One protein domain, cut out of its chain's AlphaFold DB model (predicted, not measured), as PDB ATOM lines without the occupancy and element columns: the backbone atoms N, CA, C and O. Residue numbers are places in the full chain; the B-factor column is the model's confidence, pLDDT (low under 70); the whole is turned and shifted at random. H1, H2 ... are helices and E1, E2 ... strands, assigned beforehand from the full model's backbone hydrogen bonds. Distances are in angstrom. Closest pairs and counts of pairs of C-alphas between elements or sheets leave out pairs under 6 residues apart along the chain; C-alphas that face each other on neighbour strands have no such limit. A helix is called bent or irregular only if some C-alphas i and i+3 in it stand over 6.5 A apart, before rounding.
ATOM      1  N   SER A  58      25.647   0.432 -22.787       96.88
ATOM      2  CA  SER A  58      25.746   0.754 -21.367       96.88
ATOM      3  C   SER A  58      27.071   1.471 -21.108       96.88
ATOM      4  O   SER A  58      28.153   0.962 -21.407       96.88
ATOM      5  N   THR A  59      26.988   2.699 -20.599       97.25
ATOM      6  CA  THR A  59      28.149   3.485 -20.164       97.25
ATOM      7  C   THR A  59      28.025   3.833 -18.687       97.25
ATOM      8  O   THR A  59      27.040   3.497 -18.029       97.25
ATOM      9  N   LYS A  60      29.045   4.482 -18.130       96.69
ATOM     10  CA  LYS A  60      29.144   4.738 -16.695       96.69
ATOM     11  C   LYS A  60      29.499   6.187 -16.399       96.69
ATOM     12  O   LYS A  60      30.140   6.855 -17.210       96.69
ATOM     13  N   THR A  61      29.138   6.639 -15.205       94.06
ATOM     14  CA  THR A  61      29.610   7.903 -14.629       94.06
ATOM     15  C   THR A  61      30.174   7.695 -13.235       94.06
ATOM     16  O   THR A  61      29.661   6.876 -12.477       94.06
ATOM     17  N   GLY A  62      31.209   8.444 -12.878       92.25
ATOM     18  CA  GLY A  62      31.867   8.366 -11.579       92.25
ATOM     19  C   GLY A  62      33.373   8.454 -11.735       92.25
ATOM     20  O   GLY A  62      33.963   9.471 -11.391       92.25
ATOM     21  N   TYR A  63      33.991   7.408 -12.291       91.56
ATOM     22  CA  TYR A  63      35.434   7.399 -12.542       91.56
ATOM     23  C   TYR A  63      35.827   8.275 -13.722       91.56
ATOM     24  O   TYR A  63      35.144   8.319 -14.748       91.56
ATOM     25  N   PHE A  64      36.995   8.892 -13.606       88.62
ATOM     26  CA  PHE A  64      37.600   9.709 -14.647       88.62
ATOM     27  C   PHE A  64      39.116   9.502 -14.692       88.62
ATOM     28  O   PHE A  64      39.727   8.977 -13.765       88.62
ATOM     29  N   THR A  65      39.725   9.858 -15.823       89.94
ATOM     30  CA  THR A  65      41.187   9.835 -15.989       89.94
ATOM     31  C   THR A  65      41.788  11.194 -15.639       89.94
ATOM     32  O   THR A  65      41.055  12.174 -15.549       89.94
ATOM     33  N   ALA A  66      43.116  11.289 -15.525       87.06
ATOM     34  CA  ALA A  66      43.798  12.572 -15.320       87.06
ATOM     35  C   ALA A  66      43.463  13.612 -16.411       87.06
ATOM     36  O   ALA A  66      43.260  14.781 -16.104       87.06
ATOM     37  N   ALA A  67      43.332  13.185 -17.674       87.75
ATOM     38  CA  ALA A  67      42.935  14.076 -18.765       87.75
ATOM     39  C   ALA A  67      41.494  14.584 -18.585       87.75
ATOM     40  O   ALA A  67      41.236  15.776 -18.667       87.75
ATOM     41  N   THR A  68      40.562  13.685 -18.257       88.75
ATOM     42  CA  THR A  68      39.160  14.050 -17.985       88.75
ATOM     43  C   THR A  68      39.024  14.947 -16.753       88.75
ATOM     44  O   THR A  68      38.175  15.827 -16.727       88.75
ATOM     45  N   CYS A  69      39.863  14.731 -15.744       87.88
ATOM     46  CA  CYS A  69      39.979  15.578 -14.564       87.88
ATOM     47  C   CYS A  69      40.402  17.004 -14.942       87.88
ATOM     48  O   CYS A  69      39.758  17.956 -14.513       87.88
ATOM     49  N   ALA A  70      41.436  17.163 -15.774       89.50
ATOM     50  CA  ALA A  70      41.864  18.481 -16.242       89.50
ATOM     51  C   ALA A  70      40.732  19.224 -16.971       89.50
ATOM     52  O   ALA A  70      40.516  20.405 -16.708       89.50
ATOM     53  N   ASP A  71      39.968  18.516 -17.811       93.81
ATOM     54  CA  ASP A  71      38.790  19.080 -18.479       93.81
ATOM     55  C   ASP A  71      37.715  19.514 -17.463       93.81
ATOM     56  O   ASP A  71      37.204  20.625 -17.540       93.81
ATOM     57  N   ALA A  72      37.392  18.668 -16.479       93.38
ATOM     58  CA  ALA A  72      36.367  18.962 -15.474       93.38
ATOM     59  C   ALA A  72      36.737  20.153 -14.572       93.38
ATOM     60  O   ALA A  72      35.864  20.947 -14.221       93.38
ATOM     61  N   VAL A  73      38.018  20.295 -14.216       94.00
ATOM     62  CA  VAL A  73      38.525  21.453 -13.461       94.00
ATOM     63  C   VAL A  73      38.473  22.716 -14.313       94.00
ATOM     64  O   VAL A  73      38.020  23.757 -13.842       94.00
ATOM     65  N   ASN A  74      38.887  22.630 -15.580       95.88
ATOM     66  CA  ASN A  74      38.804  23.752 -16.514       95.88
ATOM     67  C   ASN A  74      37.355  24.230 -16.715       95.88
ATOM     68  O   ASN A  74      37.108  25.430 -16.809       95.88
ATOM     69  N   ASP A  75      36.402  23.299 -16.720       95.56
ATOM     70  CA  ASP A  75      34.972  23.587 -16.849       95.56
ATOM     71  C   ASP A  75      34.316  24.014 -15.516       95.56
ATOM     72  O   ASP A  75      33.116  24.289 -15.480       95.56
ATOM     73  N   GLY A  76      35.080  24.077 -14.416       95.25
ATOM     74  CA  GLY A  76      34.602  24.486 -13.090       95.25
ATOM     75  C   GLY A  76      33.654  23.485 -12.421       95.25
ATOM     76  O   GLY A  76      32.883  23.860 -11.539       95.25
ATOM     77  N   VAL A  77      33.670  22.228 -12.866       95.19
ATOM     78  CA  VAL A  77      32.791  21.151 -12.384       95.19
ATOM     79  C   VAL A  77      33.380  20.423 -11.182       95.19
ATOM     80  O   VAL A  77      32.626  19.896 -10.366       95.19
ATOM     81  N   LEU A  78      34.709  20.379 -11.103       90.75
ATOM     82  CA  LEU A  78      35.468  19.865  -9.968       90.75
ATOM     83  C   LEU A  78      36.490  20.912  -9.539       90.75
ATOM     84  O   LEU A  78      37.057  21.609 -10.385       90.75
ATOM     85  N   ASP A  79      36.776  20.984  -8.246       90.94
ATOM     86  CA  ASP A  79      38.001  21.629  -7.776       90.94
ATOM     87  C   ASP A  79      39.215  20.673  -7.889       90.94
ATOM     88  O   ASP A  79      39.038  19.467  -8.093       90.94
ATOM     89  N   PRO A  80      40.465  21.176  -7.800       85.56
ATOM     90  CA  PRO A  80      41.665  20.341  -7.900       85.56
ATOM     91  C   PRO A  80      41.759  19.196  -6.876       85.56
ATOM     92  O   PRO A  80      42.340  18.155  -7.195       85.56
ATOM     93  N   ASP A  81      41.198  19.364  -5.677       84.12
ATOM     94  CA  ASP A  81      41.236  18.355  -4.616       84.12
ATOM     95  C   ASP A  81      40.223  17.235  -4.903       84.12
ATOM     96  O   ASP A  81      40.550  16.050  -4.795       84.12
ATOM     97  N   GLU A  82      39.018  17.582  -5.363       83.12
ATOM     98  CA  GLU A  82      38.030  16.622  -5.867       83.12
ATOM     99  C   GLU A  82      38.565  15.857  -7.086       83.12
ATOM    100  O   GLU A  82      38.369  14.646  -7.228       83.12
ATOM    101  N   ALA A  83      39.294  16.554  -7.955       81.81
ATOM    102  CA  ALA A  83      39.966  15.985  -9.115       81.81
ATOM    103  C   ALA A  83      41.028  14.935  -8.734       81.81
ATOM    104  O   ALA A  83      41.181  13.919  -9.419       81.81
ATOM    105  N   ALA A  84      41.733  15.124  -7.617       80.88
ATOM    106  CA  ALA A  84      42.740  14.177  -7.146       80.88
ATOM    107  C   ALA A  84      42.145  12.822  -6.705       80.88
ATOM    108  O   ALA A  84      42.860  11.817  -6.688       80.88
ATOM    109  N   ALA A  85      40.843  12.757  -6.396       81.31
ATOM    110  CA  ALA A  85      40.176  11.530  -5.956       81.31
ATOM    111  C   ALA A  85      39.973  10.491  -7.077       81.31
ATOM    112  O   ALA A  85      39.758   9.310  -6.799       81.31
ATOM    113  N   GLY A  86      40.004  10.904  -8.353       84.12
ATOM    114  CA  GLY A  86      39.798  10.007  -9.504       84.12
ATOM    115  C   GLY A  86      38.368   9.459  -9.655       84.12
ATOM    116  O   GLY A  86      38.094   8.664 -10.561       84.12
ATOM    117  N   HIS A  87      37.454   9.864  -8.771       88.81
ATOM    118  CA  HIS A  87      36.052   9.470  -8.747       88.81
ATOM    119  C   HIS A  87      35.203  10.574  -8.131       88.81
ATOM    120  O   HIS A  87      35.571  11.147  -7.111       88.81
ATOM    121  N   SER A  88      34.047  10.845  -8.731       87.94
ATOM    122  CA  SER A  88      33.061  11.735  -8.133       87.94
ATOM    123  C   SER A  88      31.656  11.371  -8.582       87.94
ATOM    124  O   SER A  88      31.363  11.254  -9.773       87.94
ATOM    125  N   LEU A  89      30.760  11.246  -7.607       87.88
ATOM    126  CA  LEU A  89      29.316  11.178  -7.830       87.88
ATOM    127  C   LEU A  89      28.613  12.472  -7.420       87.88
ATOM    128  O   LEU A  89      27.394  12.478  -7.233       87.88
ATOM    129  N   ALA A  90      29.364  13.574  -7.300       85.81
ATOM    130  CA  ALA A  90      28.766  14.887  -7.143       85.81
ATOM    131  C   ALA A  90      27.776  15.124  -8.299       85.81
ATOM    132  O   ALA A  90      28.100  14.827  -9.457       85.81
ATOM    133  N   PRO A  91      26.565  15.647  -8.032       84.31
ATOM    134  CA  PRO A  91      25.535  15.747  -9.058       84.31
ATOM    135  C   PRO A  91      25.983  16.512 -10.307       84.31
ATOM    136  O   PRO A  91      25.503  16.227 -11.405       84.31
ATOM    137  N   ASP A  92      26.841  17.513 -10.143       88.56
ATOM    138  CA  ASP A  92      27.284  18.394 -11.224       88.56
ATOM    139  C   ASP A  92      28.294  17.673 -12.119       88.56
ATOM    140  O   ASP A  92      28.115  17.658 -13.337       88.56
ATOM    141  N   HIS A  93      29.220  16.924 -11.516       91.38
ATOM    142  CA  HIS A  93      30.106  16.011 -12.231       91.38
ATOM    143  C   HIS A  93      29.344  14.911 -12.979       91.38
ATOM    144  O   HIS A  93      29.606  14.682 -14.157       91.38
ATOM    145  N   VAL A  94      28.344  14.273 -12.359       91.38
ATOM    146  CA  VAL A  94      27.526  13.251 -13.041       91.38
ATOM    147  C   VAL A  94      26.818  13.836 -14.264       91.38
ATOM    148  O   VAL A  94      26.831  13.219 -15.331       91.38
ATOM    149  N   ARG A  95      26.229  15.037 -14.151       91.25
ATOM    150  CA  ARG A  95      25.573  15.708 -15.289       91.25
ATOM    151  C   ARG A  95      26.569  16.058 -16.391       91.25
ATOM    152  O   ARG A  95      26.295  15.765 -17.554       91.25
ATOM    153  N   TRP A  96      27.713  16.632 -16.029       95.25
ATOM    154  CA  TRP A  96      28.777  16.981 -16.967       95.25
ATOM    155  C   TRP A  96      29.321  15.747 -17.698       95.25
ATOM    156  O   TRP A  96      29.317  15.704 -18.929       95.25
ATOM    157  N   GLN A  97      29.685  14.692 -16.964       95.56
ATOM    158  CA  GLN A  97      30.239  13.474 -17.551       95.56
ATOM    159  C   GLN A  97      29.204  12.731 -18.404       95.56
ATOM    160  O   GLN A  97      29.553  12.190 -19.447       95.56
ATOM    161  N   THR A  98      27.920  12.753 -18.027       94.62
ATOM    162  CA  THR A  98      26.841  12.206 -18.872       94.62
ATOM    163  C   THR A  98      26.744  12.954 -20.206       94.62
ATOM    164  O   THR A  98      26.640  12.321 -21.257       94.62
ATOM    165  N   GLY A  99      26.809  14.290 -20.185       94.81
ATOM    166  CA  GLY A  99      26.828  15.108 -21.401       94.81
ATOM    167  C   GLY A  99      28.030  14.791 -22.290       94.81
ATOM    168  O   GLY A  99      27.869  14.514 -23.477       94.81
ATOM    169  N   ARG A 100      29.219  14.704 -21.688       95.75
ATOM    170  CA  ARG A 100      30.451  14.315 -22.379       95.75
ATOM    171  C   ARG A 100      30.375  12.904 -22.968       95.75
ATOM    172  O   ARG A 100      30.803  12.693 -24.097       95.75
ATOM    173  N   ASN A 101      29.815  11.936 -22.238       96.06
ATOM    174  CA  ASN A 101      29.630  10.568 -22.727       96.06
ATOM    175  C   ASN A 101      28.745  10.535 -23.976       96.06
ATOM    176  O   ASN A 101      29.080   9.850 -24.939       96.06
ATOM    177  N   ARG A 102      27.646  11.301 -23.979       95.50
ATOM    178  CA  ARG A 102      26.749  11.441 -25.134       95.50
ATOM    179  C   ARG A 102      27.504  11.934 -26.373       95.50
ATOM    180  O   ARG A 102      27.411  11.317 -27.431       95.50
ATOM    181  N   GLU A 103      28.289  12.997 -26.218       95.88
ATOM    182  CA  GLU A 103      29.088  13.581 -27.302       95.88
ATOM    183  C   GLU A 103      30.167  12.619 -27.807       95.88
ATOM    184  O   GLU A 103      30.280  12.389 -29.008       95.88
ATOM    185  N   GLN A 104      30.921  11.992 -26.900       96.56
ATOM    186  CA  GLN A 104      31.990  11.061 -27.268       96.56
ATOM    187  C   GLN A 104      31.467   9.789 -27.939       96.56
ATOM    188  O   GLN A 104      32.122   9.261 -28.831       96.56
ATOM    189  N   LEU A 105      30.299   9.289 -27.536       96.31
ATOM    190  CA  LEU A 105      29.672   8.129 -28.173       96.31
ATOM    191  C   LEU A 105      28.985   8.491 -29.501       96.31
ATOM    192  O   LEU A 105      28.586   7.585 -30.228       96.31
ATOM    193  N   GLY A 106      28.855   9.781 -29.830       95.31
ATOM    194  CA  GLY A 106      28.169  10.248 -31.037       95.31
ATOM    195  C   GLY A 106      26.693   9.858 -31.059       95.31
ATOM    196  O   GLY A 106      26.181   9.440 -32.095       95.31
ATOM    197  N   ARG A 107      26.021   9.931 -29.905       90.75
ATOM    198  CA  ARG A 107      24.608   9.563 -29.750       90.75
ATOM    199  C   ARG A 107      23.777  10.779 -29.370       90.75
ATOM    200  O   ARG A 107      24.203  11.568 -28.540       90.75
ATOM    201  N   ASP A 108      22.553  10.879 -29.878       89.69
ATOM    202  CA  ASP A 108      21.611  11.919 -29.434       89.69
ATOM    203  C   ASP A 108      21.087  11.646 -28.016       89.69
ATOM    204  O   ASP A 108      20.818  12.562 -27.235       89.69
ATOM    205  N   ARG A 109      20.976  10.363 -27.663       90.62
ATOM    206  CA  ARG A 109      20.558   9.875 -26.351       90.62
ATOM    207  C   ARG A 109      21.383   8.647 -25.974       90.62
ATOM    208  O   ARG A 109      21.717   7.839 -26.832       90.62
ATOM    209  N   LEU A 110      21.712   8.526 -24.692       92.88
ATOM    210  CA  LEU A 110      22.377   7.342 -24.149       92.88
ATOM    211  C   LEU A 110      21.338   6.252 -23.846       92.88
ATOM    212  O   LEU A 110      20.231   6.573 -23.411       92.88
ATOM    213  N   ASP A 111      21.696   4.987 -24.063       94.19
ATOM    214  CA  ASP A 111      20.770   3.866 -23.858       94.19
ATOM    215  C   ASP A 111      20.665   3.513 -22.369       94.19
ATOM    216  O   ASP A 111      19.568   3.495 -21.816       94.19
ATOM    217  N   LEU A 112      21.811   3.330 -21.698       94.88
ATOM    218  CA  LEU A 112      21.887   3.071 -20.259       94.88
ATOM    219  C   LEU A 112      23.108   3.753 -19.625       94.88
ATOM    220  O   LEU A 112      24.238   3.599 -20.096       94.88
ATOM    221  N   VAL A 113      22.896   4.469 -18.516       95.81
ATOM    222  CA  VAL A 113      23.975   5.097 -17.730       95.81
ATOM    223  C   VAL A 113      24.044   4.499 -16.330       95.81
ATOM    224  O   VAL A 113      23.081   4.546 -15.574       95.81
ATOM    225  N   LEU A 114      25.198   3.966 -15.942       95.69
ATOM    226  CA  LEU A 114      25.388   3.351 -14.631       95.69
ATOM    227  C   LEU A 114      26.242   4.238 -13.720       95.69
ATOM    228  O   LEU A 114      27.344   4.653 -14.090       95.69
ATOM    229  N   LEU A 115      25.783   4.480 -12.492       93.06
ATOM    230  CA  LEU A 115      26.632   5.057 -11.451       93.06
ATOM    231  C   LEU A 115      27.719   4.041 -11.088       93.06
ATOM    232  O   LEU A 115      27.417   2.928 -10.657       93.06
ATOM    233  N   HIS A 116      28.980   4.408 -11.293       92.38
ATOM    234  CA  HIS A 116      30.116   3.504 -11.171       92.38
ATOM    235  C   HIS A 116      30.624   3.486  -9.725       92.38
ATOM    236  O   HIS A 116      31.223   4.453  -9.270       92.38
ATOM    237  N   ASN A 117      30.380   2.386  -9.016       86.62
ATOM    238  CA  ASN A 117      30.775   2.107  -7.632       86.62
ATOM    239  C   ASN A 117      30.452   3.235  -6.638       86.62
ATOM    240  O   ASN A 117      31.364   3.852  -6.089       86.62
ATOM    241  N   PRO A 118      29.164   3.487  -6.341       73.31
ATOM    242  CA  PRO A 118      28.760   4.533  -5.400       73.31
ATOM    243  C   PRO A 118      29.228   4.342  -3.956       73.31
ATOM    244  O   PRO A 118      29.153   5.280  -3.169       73.31
ATOM    245  N   SER A 119      29.749   3.166  -3.609       61.84
ATOM    246  CA  SER A 119      30.331   2.875  -2.301       61.84
ATOM    247  C   SER A 119      31.849   3.097  -2.208       61.84
ATOM    248  O   SER A 119      32.386   2.905  -1.128       61.84
ATOM    249  N   ALA A 120      32.563   3.483  -3.275       54.53
ATOM    250  CA  ALA A 120      34.032   3.470  -3.275       54.53
ATOM    251  C   ALA A 120      34.685   4.871  -3.199       54.53
ATOM    252  O   ALA A 120      34.605   5.625  -4.162       54.53
ATOM    253  N   PRO A 121      35.450   5.192  -2.141       47.25
ATOM    254  CA  PRO A 121      36.697   5.946  -2.229       47.25
ATOM    255  C   PRO A 121      37.789   5.070  -2.868       47.25
ATOM    256  O   PRO A 121      37.992   3.928  -2.453       47.25
ATOM    257  N   ILE A 122      38.517   5.590  -3.860       46.91
ATOM    258  CA  ILE A 122      39.720   4.942  -4.407       46.91
ATOM    259  C   ILE A 122      40.981   5.601  -3.814       46.91
ATOM    260  O   ILE A 122      41.073   6.826  -3.827       46.91
ATOM    261  N   PRO A 123      41.999   4.832  -3.381       39.31
ATOM    262  CA  PRO A 123      43.347   5.359  -3.172       39.31
ATOM    263  C   PRO A 123      44.028   5.680  -4.515       39.31
ATOM    264  O   PRO A 123      44.015   4.851  -5.426       39.31
ATOM    265  N   ALA A 124      44.701   6.833  -4.607       40.72
ATOM    266  CA  ALA A 124      45.332   7.414  -5.808       40.72
ATOM    267  C   ALA A 124      46.363   6.540  -6.577       40.72
ATOM    268  O   ALA A 124      46.934   6.990  -7.568       40.72
ATOM    269  N   THR A 125      46.629   5.301  -6.156       38.31
ATOM    270  CA  THR A 125      47.681   4.422  -6.702       38.31
ATOM    271  C   THR A 125      47.174   3.114  -7.319       38.31
ATOM    272  O   THR A 125      47.976   2.310  -7.794       38.31
ATOM    273  N   ALA A 126      45.863   2.870  -7.353       35.94
ATOM    274  CA  ALA A 126      45.326   1.663  -7.973       35.94
ATOM    275  C   ALA A 126      45.168   1.822  -9.503       35.94
ATOM    276  O   ALA A 126      44.688   2.858  -9.967       35.94
ATOM    277  N   PRO A 127      45.490   0.790 -10.313       35.81
ATOM    278  CA  PRO A 127      45.093   0.754 -11.717       35.81
ATOM    279  C   PRO A 127      43.586   1.047 -11.851       35.81
ATOM    280  O   PRO A 127      42.804   0.517 -11.054       35.81
ATOM    281  N   PRO A 128      43.133   1.806 -12.869       42.28
ATOM    282  CA  PRO A 128      41.747   2.288 -12.983       42.28
ATOM    283  C   PRO A 128      40.678   1.182 -13.091       42.28
ATOM    284  O   PRO A 128      39.488   1.474 -13.134       42.28
ATOM    285  N   CYS A 129      41.090  -0.091 -13.142       38.28
ATOM    286  CA  CYS A 129      40.233  -1.277 -13.177       38.28
ATOM    287  C   CYS A 129      40.395  -2.208 -11.953       38.28
ATOM    288  O   CYS A 129      39.873  -3.319 -11.988       38.28
ATOM    289  N   THR A 130      41.164  -1.841 -10.919       37.19
ATOM    290  CA  THR A 130      41.457  -2.723  -9.764       37.19
ATOM    291  C   THR A 130      41.391  -2.033  -8.406       37.19
ATOM    292  O   THR A 130      41.828  -2.617  -7.413       37.19
ATOM    293  N   ALA A 131      40.897  -0.801  -8.325       37.16
ATOM    294  CA  ALA A 131      40.781  -0.136  -7.039       37.16
ATOM    295  C   ALA A 131      39.698  -0.802  -6.187       37.16
ATOM    296  O   ALA A 131      38.501  -0.611  -6.385       37.16
ATOM    297  N   ARG A 132      40.157  -1.637  -5.260       35.72
ATOM    298  CA  ARG A 132      39.347  -2.263  -4.228       35.72
ATOM    299  C   ARG A 132      39.258  -1.314  -3.039       35.72
ATOM    300  O   ARG A 132      40.274  -0.752  -2.637       35.72
ATOM    301  N   SER A 133      38.049  -1.255  -2.488       31.81
ATOM    302  CA  SER A 133      37.684  -0.851  -1.129       31.81
ATOM    303  C   SER A 133      38.107   0.541  -0.659       31.81
ATOM    304  O   SER A 133      39.252   0.780  -0.285       31.81
ATOM    305  N   GLY A 134      37.094   1.379  -0.483       33.59
ATOM    306  CA  GLY A 134      36.982   2.229   0.690       33.59
ATOM    307  C   GLY A 134      35.520   2.233   1.146       33.59
ATOM    308  O   GLY A 134      34.641   1.748   0.438       33.59
ATOM    309  N   THR A 135      35.275   2.751   2.340       32.56
ATOM    310  CA  THR A 135      33.959   2.831   2.985       32.56
ATOM    311  C   THR A 135      32.939   3.673   2.201       32.56
ATOM    312  O   THR A 135      33.301   4.747   1.714       32.56
ATOM    313  N   PRO A 136      31.657   3.256   2.151       37.62
ATOM    314  CA  PRO A 136      30.608   3.928   1.387       37.62
ATOM    315  C   PRO A 136      30.372   5.380   1.813       37.62
ATOM    316  O   PRO A 136      30.139   5.669   2.985       37.62
ATOM    317  N   SER A 137      30.365   6.293   0.835       39.00
ATOM    318  CA  SER A 137      29.887   7.667   1.014       39.00
ATOM    319  C   SER A 137      28.374   7.744   0.733       39.00
ATOM    320  O   SER A 137      27.934   7.311  -0.335       39.00
ATOM    321  N   PRO A 138      27.541   8.312   1.629       38.19
ATOM    322  CA  PRO A 138      26.086   8.395   1.442       38.19
ATOM    323  C   PRO A 138      25.595   9.399   0.376       38.19
ATOM    324  O   PRO A 138      24.393   9.661   0.307       38.19
ATOM    325  N   SER A 139      26.469  10.012  -0.432       43.38
ATOM    326  CA  SER A 139      26.131  11.228  -1.196       43.38
ATOM    327  C   SER A 139      25.347  11.024  -2.505       43.38
ATOM    328  O   SER A 139      24.999  12.005  -3.159       43.38
ATOM    329  N   TRP A 140      24.960   9.799  -2.873       47.38
ATOM    330  CA  TRP A 140      24.246   9.524  -4.135       47.38
ATOM    331  C   TRP A 140      22.723   9.800  -4.096       47.38
ATOM    332  O   TRP A 140      22.029   9.639  -5.098       47.38
ATOM    333  N   ARG A 141      22.190  10.265  -2.956       40.75
ATOM    334  CA  ARG A 141      20.749  10.351  -2.625       40.75
ATOM    335  C   ARG A 141      19.901  11.367  -3.413       40.75
ATOM    336  O   ARG A 141      18.745  11.572  -3.063       40.75
ATOM    337  N   LYS A 142      20.403  12.021  -4.465       38.94
ATOM    338  CA  LYS A 142      19.592  12.979  -5.242       38.94
ATOM    339  C   LYS A 142      19.850  12.899  -6.744       38.94
ATOM    340  O   LYS A 142      20.805  13.510  -7.217       38.94
ATOM    341  N   ARG A 143      18.896  12.282  -7.466       51.09
ATOM    342  CA  ARG A 143      18.296  12.695  -8.766       51.09
ATOM    343  C   ARG A 143      18.096  11.539  -9.752       51.09
ATOM    344  O   ARG A 143      19.005  10.758  -9.993       51.09
ATOM    345  N   SER A 144      16.982  11.622 -10.483       38.00
ATOM    346  CA  SER A 144      16.912  11.286 -11.906       38.00
ATOM    347  C   SER A 144      16.003  12.282 -12.646       38.00
ATOM    348  O   SER A 144      14.835  12.460 -12.321       38.00
ATOM    349  N   ARG A 145      16.570  13.002 -13.622       44.38
ATOM    350  CA  ARG A 145      15.857  13.695 -14.717       44.38
ATOM    351  C   ARG A 145      16.738  13.718 -15.974       44.38
ATOM    352  O   ARG A 145      16.872  14.744 -16.629       44.38
ATOM    353  N   LEU A 146      17.402  12.600 -16.273       50.72
ATOM    354  CA  LEU A 146      18.276  12.473 -17.451       50.72
ATOM    355  C   LEU A 146      17.529  11.975 -18.701       50.72
ATOM    356  O   LEU A 146      18.142  11.837 -19.757       50.72
ATOM    357  N   GLY A 147      16.219  11.693 -18.599       54.69
ATOM    358  CA  GLY A 147      15.404  11.188 -19.714       54.69
ATOM    359  C   GLY A 147      15.912   9.864 -20.300       54.69
ATOM    360  O   GLY A 147      15.501   9.483 -21.390       54.69
ATOM    361  N   THR A 148      16.812   9.196 -19.582       71.75
ATOM    362  CA  THR A 148      17.637   8.060 -19.982       71.75
ATOM    363  C   THR A 148      17.559   7.034 -18.862       71.75
ATOM    364  O   THR A 148      17.592   7.415 -17.689       71.75
ATOM    365  N   GLU A 149      17.449   5.753 -19.215       87.12
ATOM    366  CA  GLU A 149      17.493   4.683 -18.223       87.12
ATOM    367  C   GLU A 149      18.833   4.710 -17.492       87.12
ATOM    368  O   GLU A 149      19.884   4.989 -18.077       87.12
ATOM    369  N   TYR A 150      18.804   4.445 -16.191       92.25
ATOM    370  CA  TYR A 150      20.027   4.395 -15.405       92.25
ATOM    371  C   TYR A 150      20.062   3.207 -14.465       92.25
ATOM    372  O   TYR A 150      19.066   2.532 -14.208       92.25
ATOM    373  N   GLY A 151      21.247   2.963 -13.932       93.00
ATOM    374  CA  GLY A 151      21.481   1.894 -12.988       93.00
ATOM    375  C   GLY A 151      22.674   2.155 -12.093       93.00
ATOM    376  O   GLY A 151      23.234   3.252 -12.053       93.00
ATOM    377  N   VAL A 152      23.075   1.114 -11.379       92.94
ATOM    378  CA  VAL A 152      24.263   1.122 -10.528       92.94
ATOM    379  C   VAL A 152      25.176  -0.015 -10.960       92.94
ATOM    380  O   VAL A 152      24.750  -1.164 -11.007       92.94
ATOM    381  N   ALA A 153      26.432   0.297 -11.259       93.75
ATOM    382  CA  ALA A 153      27.481  -0.700 -11.420       93.75
ATOM    383  C   ALA A 153      28.272  -0.764 -10.117       93.75
ATOM    384  O   ALA A 153      28.859   0.239  -9.720       93.75
ATOM    385  N   THR A 154      28.275  -1.900  -9.427       90.44
ATOM    386  CA  THR A 154      28.942  -2.025  -8.129       90.44
ATOM    387  C   THR A 154      29.674  -3.351  -7.973       90.44
ATOM    388  O   THR A 154      29.181  -4.382  -8.417       90.44
ATOM    389  N   TRP A 155      30.845  -3.339  -7.332       86.56
ATOM    390  CA  TRP A 155      31.556  -4.568  -6.963       86.56
ATOM    391  C   TRP A 155      30.990  -5.238  -5.711       86.56
ATOM    392  O   TRP A 155      30.777  -6.441  -5.736       86.56
ATOM    393  N   ALA A 156      30.755  -4.466  -4.647       81.56
ATOM    394  CA  ALA A 156      30.358  -4.985  -3.332       81.56
ATOM    395  C   ALA A 156      29.231  -4.169  -2.673       81.56
ATOM    396  O   ALA A 156      28.832  -4.435  -1.547       81.56
ATOM    397  N   GLY A 157      28.682  -3.160  -3.358       80.56
ATOM    398  CA  GLY A 157      27.701  -2.249  -2.768       80.56
ATOM    399  C   GLY A 157      26.427  -2.947  -2.293       80.56
ATOM    400  O   GLY A 157      25.881  -2.543  -1.273       80.56
ATOM    401  N   LEU A 158      26.016  -4.024  -2.976       85.00
ATOM    402  CA  LEU A 158      24.877  -4.847  -2.557       85.00
ATOM    403  C   LEU A 158      25.135  -5.691  -1.301       85.00
ATOM    404  O   LEU A 158      24.186  -6.103  -0.641       85.00
ATOM    405  N   GLU A 159      26.400  -5.947  -0.980       82.44
ATOM    406  CA  GLU A 159      26.807  -6.698   0.209       82.44
ATOM    407  C   GLU A 159      27.102  -5.758   1.387       82.44
ATOM    408  O   GLU A 159      26.853  -6.106   2.538       82.44
ATOM    409  N   GLU A 160      27.608  -4.553   1.105       79.75
ATOM    410  CA  GLU A 160      28.234  -3.694   2.116       79.75
ATOM    411  C   GLU A 160      27.481  -2.388   2.411       79.75
ATOM    412  O   GLU A 160      27.698  -1.795   3.468       79.75
ATOM    413  N   ALA A 161      26.654  -1.879   1.488       77.25
ATOM    414  CA  ALA A 161      26.239  -0.471   1.525       77.25
ATOM    415  C   ALA A 161      24.750  -0.204   1.272       77.25
ATOM    416  O   ALA A 161      24.212   0.751   1.833       77.25
ATOM    417  N   PHE A 162      24.100  -0.966   0.394       83.25
ATOM    418  CA  PHE A 162      22.702  -0.752   0.024       83.25
ATOM    419  C   PHE A 162      22.073  -2.022  -0.542       83.25
ATOM    420  O   PHE A 162      22.747  -2.884  -1.081       83.25
ATOM    421  N   THR A 163      20.755  -2.106  -0.509       88.56
ATOM    422  CA  THR A 163      19.963  -3.159  -1.147       88.56
ATOM    423  C   THR A 163      19.294  -2.643  -2.419       88.56
ATOM    424  O   THR A 163      19.103  -1.440  -2.603       88.56
ATOM    425  N   VAL A 164      18.845  -3.550  -3.294       91.19
ATOM    426  CA  VAL A 164      18.028  -3.173  -4.467       91.19
ATOM    427  C   VAL A 164      16.741  -2.450  -4.044       91.19
ATOM    428  O   VAL A 164      16.325  -1.500  -4.704       91.19
ATOM    429  N   GLY A 165      16.136  -2.850  -2.919       90.75
ATOM    430  CA  GLY A 165      14.950  -2.191  -2.367       90.75
ATOM    431  C   GLY A 165      15.208  -0.735  -1.975       90.75
ATOM    432  O   GLY A 165      14.397   0.134  -2.281       90.75
ATOM    433  N   GLU A 166      16.362  -0.444  -1.371       87.06
ATOM    434  CA  GLU A 166      16.766   0.930  -1.048       87.06
ATOM    435  C   GLU A 166      17.052   1.761  -2.301       87.06
ATOM    436  O   GLU A 166      16.662   2.928  -2.350       87.06
ATOM    437  N   LEU A 167      17.668   1.172  -3.337       87.81
ATOM    438  CA  LEU A 167      17.841   1.844  -4.633       87.81
ATOM    439  C   LEU A 167      16.489   2.241  -5.241       87.81
ATOM    440  O   LEU A 167      16.327   3.376  -5.687       87.81
ATOM    441  N   LEU A 168      15.513   1.328  -5.227       89.69
ATOM    442  CA  LEU A 168      14.162   1.573  -5.737       89.69
ATOM    443  C   LEU A 168      13.425   2.637  -4.920       89.69
ATOM    444  O   LEU A 168      12.829   3.544  -5.499       89.69
ATOM    445  N   ALA A 169      13.499   2.567  -3.590       85.31
ATOM    446  CA  ALA A 169      12.881   3.553  -2.708       85.31
ATOM    447  C   ALA A 169      13.449   4.960  -2.953       85.31
ATOM    448  O   ALA A 169      12.688   5.916  -3.085       85.31
ATOM    449  N   LEU A 170      14.772   5.080  -3.097       83.44
ATOM    450  CA  LEU A 170      15.433   6.357  -3.374       83.44
ATOM    451  C   LEU A 170      15.125   6.889  -4.775       83.44
ATOM    452  O   LEU A 170      14.942   8.095  -4.958       83.44
ATOM    453  N   ALA A 171      15.022   6.007  -5.768       84.06
ATOM    454  CA  ALA A 171      14.594   6.377  -7.109       84.06
ATOM    455  C   ALA A 171      13.152   6.924  -7.097       84.06
ATOM    456  O   ALA A 171      12.883   7.990  -7.659       84.06
ATOM    457  N   ALA A 172      12.244   6.241  -6.392       85.31
ATOM    458  CA  ALA A 172      10.859   6.663  -6.225       85.31
ATOM    459  C   ALA A 172      10.729   7.978  -5.437       85.31
ATOM    460  O   ALA A 172       9.920   8.825  -5.803       85.31
ATOM    461  N   GLU A 173      11.544   8.203  -4.405       83.75
ATOM    462  CA  GLU A 173      11.582   9.481  -3.680       83.75
ATOM    463  C   GLU A 173      12.023  10.635  -4.596       83.75
ATOM    464  O   GLU A 173      11.433  11.715  -4.583       83.75
ATOM    465  N   ALA A 174      13.040  10.406  -5.432       77.06
ATOM    466  CA  ALA A 174      13.611  11.445  -6.283       77.06
ATOM    467  C   ALA A 174      12.734  11.818  -7.493       77.06
ATOM    468  O   ALA A 174      12.780  12.968  -7.944       77.06
ATOM    469  N   ALA A 175      11.990  10.860  -8.055       76.25
ATOM    470  CA  ALA A 175      11.313  11.022  -9.347       76.25
ATOM    471  C   ALA A 175       9.924  10.355  -9.448       76.25
ATOM    472  O   ALA A 175       9.303  10.376 -10.514       76.25
ATOM    473  N   GLY A 176       9.399   9.791  -8.357       79.19
ATOM    474  CA  GLY A 176       8.113   9.095  -8.333       79.19
ATOM    475  C   GLY A 176       8.106   7.827  -9.194       79.19
ATOM    476  O   GLY A 176       9.140   7.217  -9.445       79.19
ATOM    477  N   GLY A 177       6.932   7.438  -9.701       78.75
ATOM    478  CA  GLY A 177       6.771   6.248 -10.554       78.75
ATOM    479  C   GLY A 177       7.448   6.325 -11.933       78.75
ATOM    480  O   GLY A 177       7.422   5.352 -12.678       78.75
ATOM    481  N   HIS A 178       8.065   7.456 -12.283       80.88
ATOM    482  CA  HIS A 178       8.781   7.660 -13.547       80.88
ATOM    483  C   HIS A 178      10.300   7.678 -13.345       80.88
ATOM    484  O   HIS A 178      11.023   8.343 -14.085       80.88
ATOM    485  N   HIS A 179      10.790   6.971 -12.327       81.06
ATOM    486  CA  HIS A 179      12.168   7.098 -11.881       81.06
ATOM    487  C   HIS A 179      13.219   6.484 -12.798       81.06
ATOM    488  O   HIS A 179      14.372   6.724 -12.520       81.06
ATOM    489  N   GLN A 180      12.902   5.709 -13.840       87.44
ATOM    490  CA  GLN A 180      13.860   5.204 -14.855       87.44
ATOM    491  C   GLN A 180      15.062   4.356 -14.363       87.44
ATOM    492  O   GLN A 180      15.879   3.945 -15.186       87.44
ATOM    493  N   LEU A 181      15.185   4.057 -13.062       90.38
ATOM    494  CA  LEU A 181      16.089   3.008 -12.564       90.38
ATOM    495  C   LEU A 181      15.733   1.656 -13.209       90.38
ATOM    496  O   LEU A 181      14.632   1.151 -12.995       90.38
ATOM    497  N   ALA A 182      16.673   1.084 -13.961       92.25
ATOM    498  CA  ALA A 182      16.448  -0.078 -14.820       92.25
ATOM    499  C   ALA A 182      17.467  -1.212 -14.623       92.25
ATOM    500  O   ALA A 182      17.164  -2.358 -14.948       92.25
ATOM    501  N   ALA A 183      18.663  -0.928 -14.093       93.94
ATOM    502  CA  ALA A 183      19.741  -1.916 -14.075       93.94
ATOM    503  C   ALA A 183      20.596  -1.906 -12.803       93.94
ATOM    504  O   ALA A 183      20.861  -0.865 -12.197       93.94
ATOM    505  N   VAL A 184      21.109  -3.087 -12.457       93.62
ATOM    506  CA  VAL A 184      22.246  -3.256 -11.551       93.62
ATOM    507  C   VAL A 184      23.275  -4.143 -12.244       93.62
ATOM    508  O   VAL A 184      22.946  -5.233 -12.703       93.62
ATOM    509  N   GLN A 185      24.517  -3.675 -12.322       94.94
ATOM    510  CA  GLN A 185      25.654  -4.445 -12.819       94.94
ATOM    511  C   GLN A 185      26.531  -4.847 -11.631       94.94
ATOM    512  O   GLN A 185      26.987  -3.986 -10.880       94.94
ATOM    513  N   LEU A 186      26.788  -6.146 -11.485       92.12
ATOM    514  CA  LEU A 186      27.627  -6.720 -10.433       92.12
ATOM    515  C   LEU A 186      28.564  -7.795 -11.005       92.12
ATOM    516  O   LEU A 186      28.258  -8.371 -12.054       92.12
TER     517      LEU A 186
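What this domain is: This is residues 58 to 186 of the 190 residues of the protein "Aldo_ket_red domain-containing protein" of Streptomyces sp. SID2955 (UniProt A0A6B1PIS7). A strongly twisted wall of four parallel strands has helices H3 and H5 over one face, H3 toward E1 and H5 toward E4; H1 and H2 sit together off the sheet, and a long loop, residues 117 to 148, joins E2 to E3. The 129 printed residues run E1 H1 H2 H3 E2 E3 H4 H5 E4, with sheet order E1 E2 E3 E4 and class mixed, helices and strands. The whole is compact, with a radius of gyration of the C-alphas of 14.3 A and spans of 38 by 35 by 21 A.

Where its parts are: E1, residues 58 to 61, 10.6 A, begins at C-alpha 58 (25.746, 0.754, -21.367). H1, 66 to 74, is 12.3 A; H2, 80 to 84, 6.3 A; H3, 91 to 105, 21.0 A. E2, 112 to 116, is 12.3 A; E3, 149 to 153, 13.2 A; H4, 157 to 160, 5.1 A. H5, 164 to 178, 16.9 A, is irregular: C-alphas 174 and 177 are 9.6 A apart. E4, 181 to 185, 12.1 A, ends at C-alpha 185 (25.654, -4.445, -12.819).

How they stand to each other: N 59 and O 112 of E1 and E2, 2.9 A, N 115 and O 151 of E2 and E3, 2.9 A, and N 185 and O 152 of E3 and E4, 2.8 A, are within hydrogen-bond range. H3 lies over E1, closest C-alphas Thr 61 and Val 94, 6.0 A. H5 only just lies over E3 and E4, with 3 C-alphas on each. The strand-helix-strand unit E3, H4 H5, E4, parallel neighbours joined through helices, has a right-handed crossover; E1, H1 H2 H3, E2 is another. H1 and H2 touch, closest C-alphas Cys 69 and Ala 83, 5.5 A. H4 is not on the sheet. Every O i to N i+4 pair is within range in H1, H2 and H3, and 9 of 11 in H5; H4 is too short for one.

The domain as a whole: The C-alphas of Thr 125 and Gly 177, the two farthest apart, are 41.1 A apart. The printed part has no cut; the link E2 to E3 is long. Residues 119 to 147 are under 70 in pLDDT.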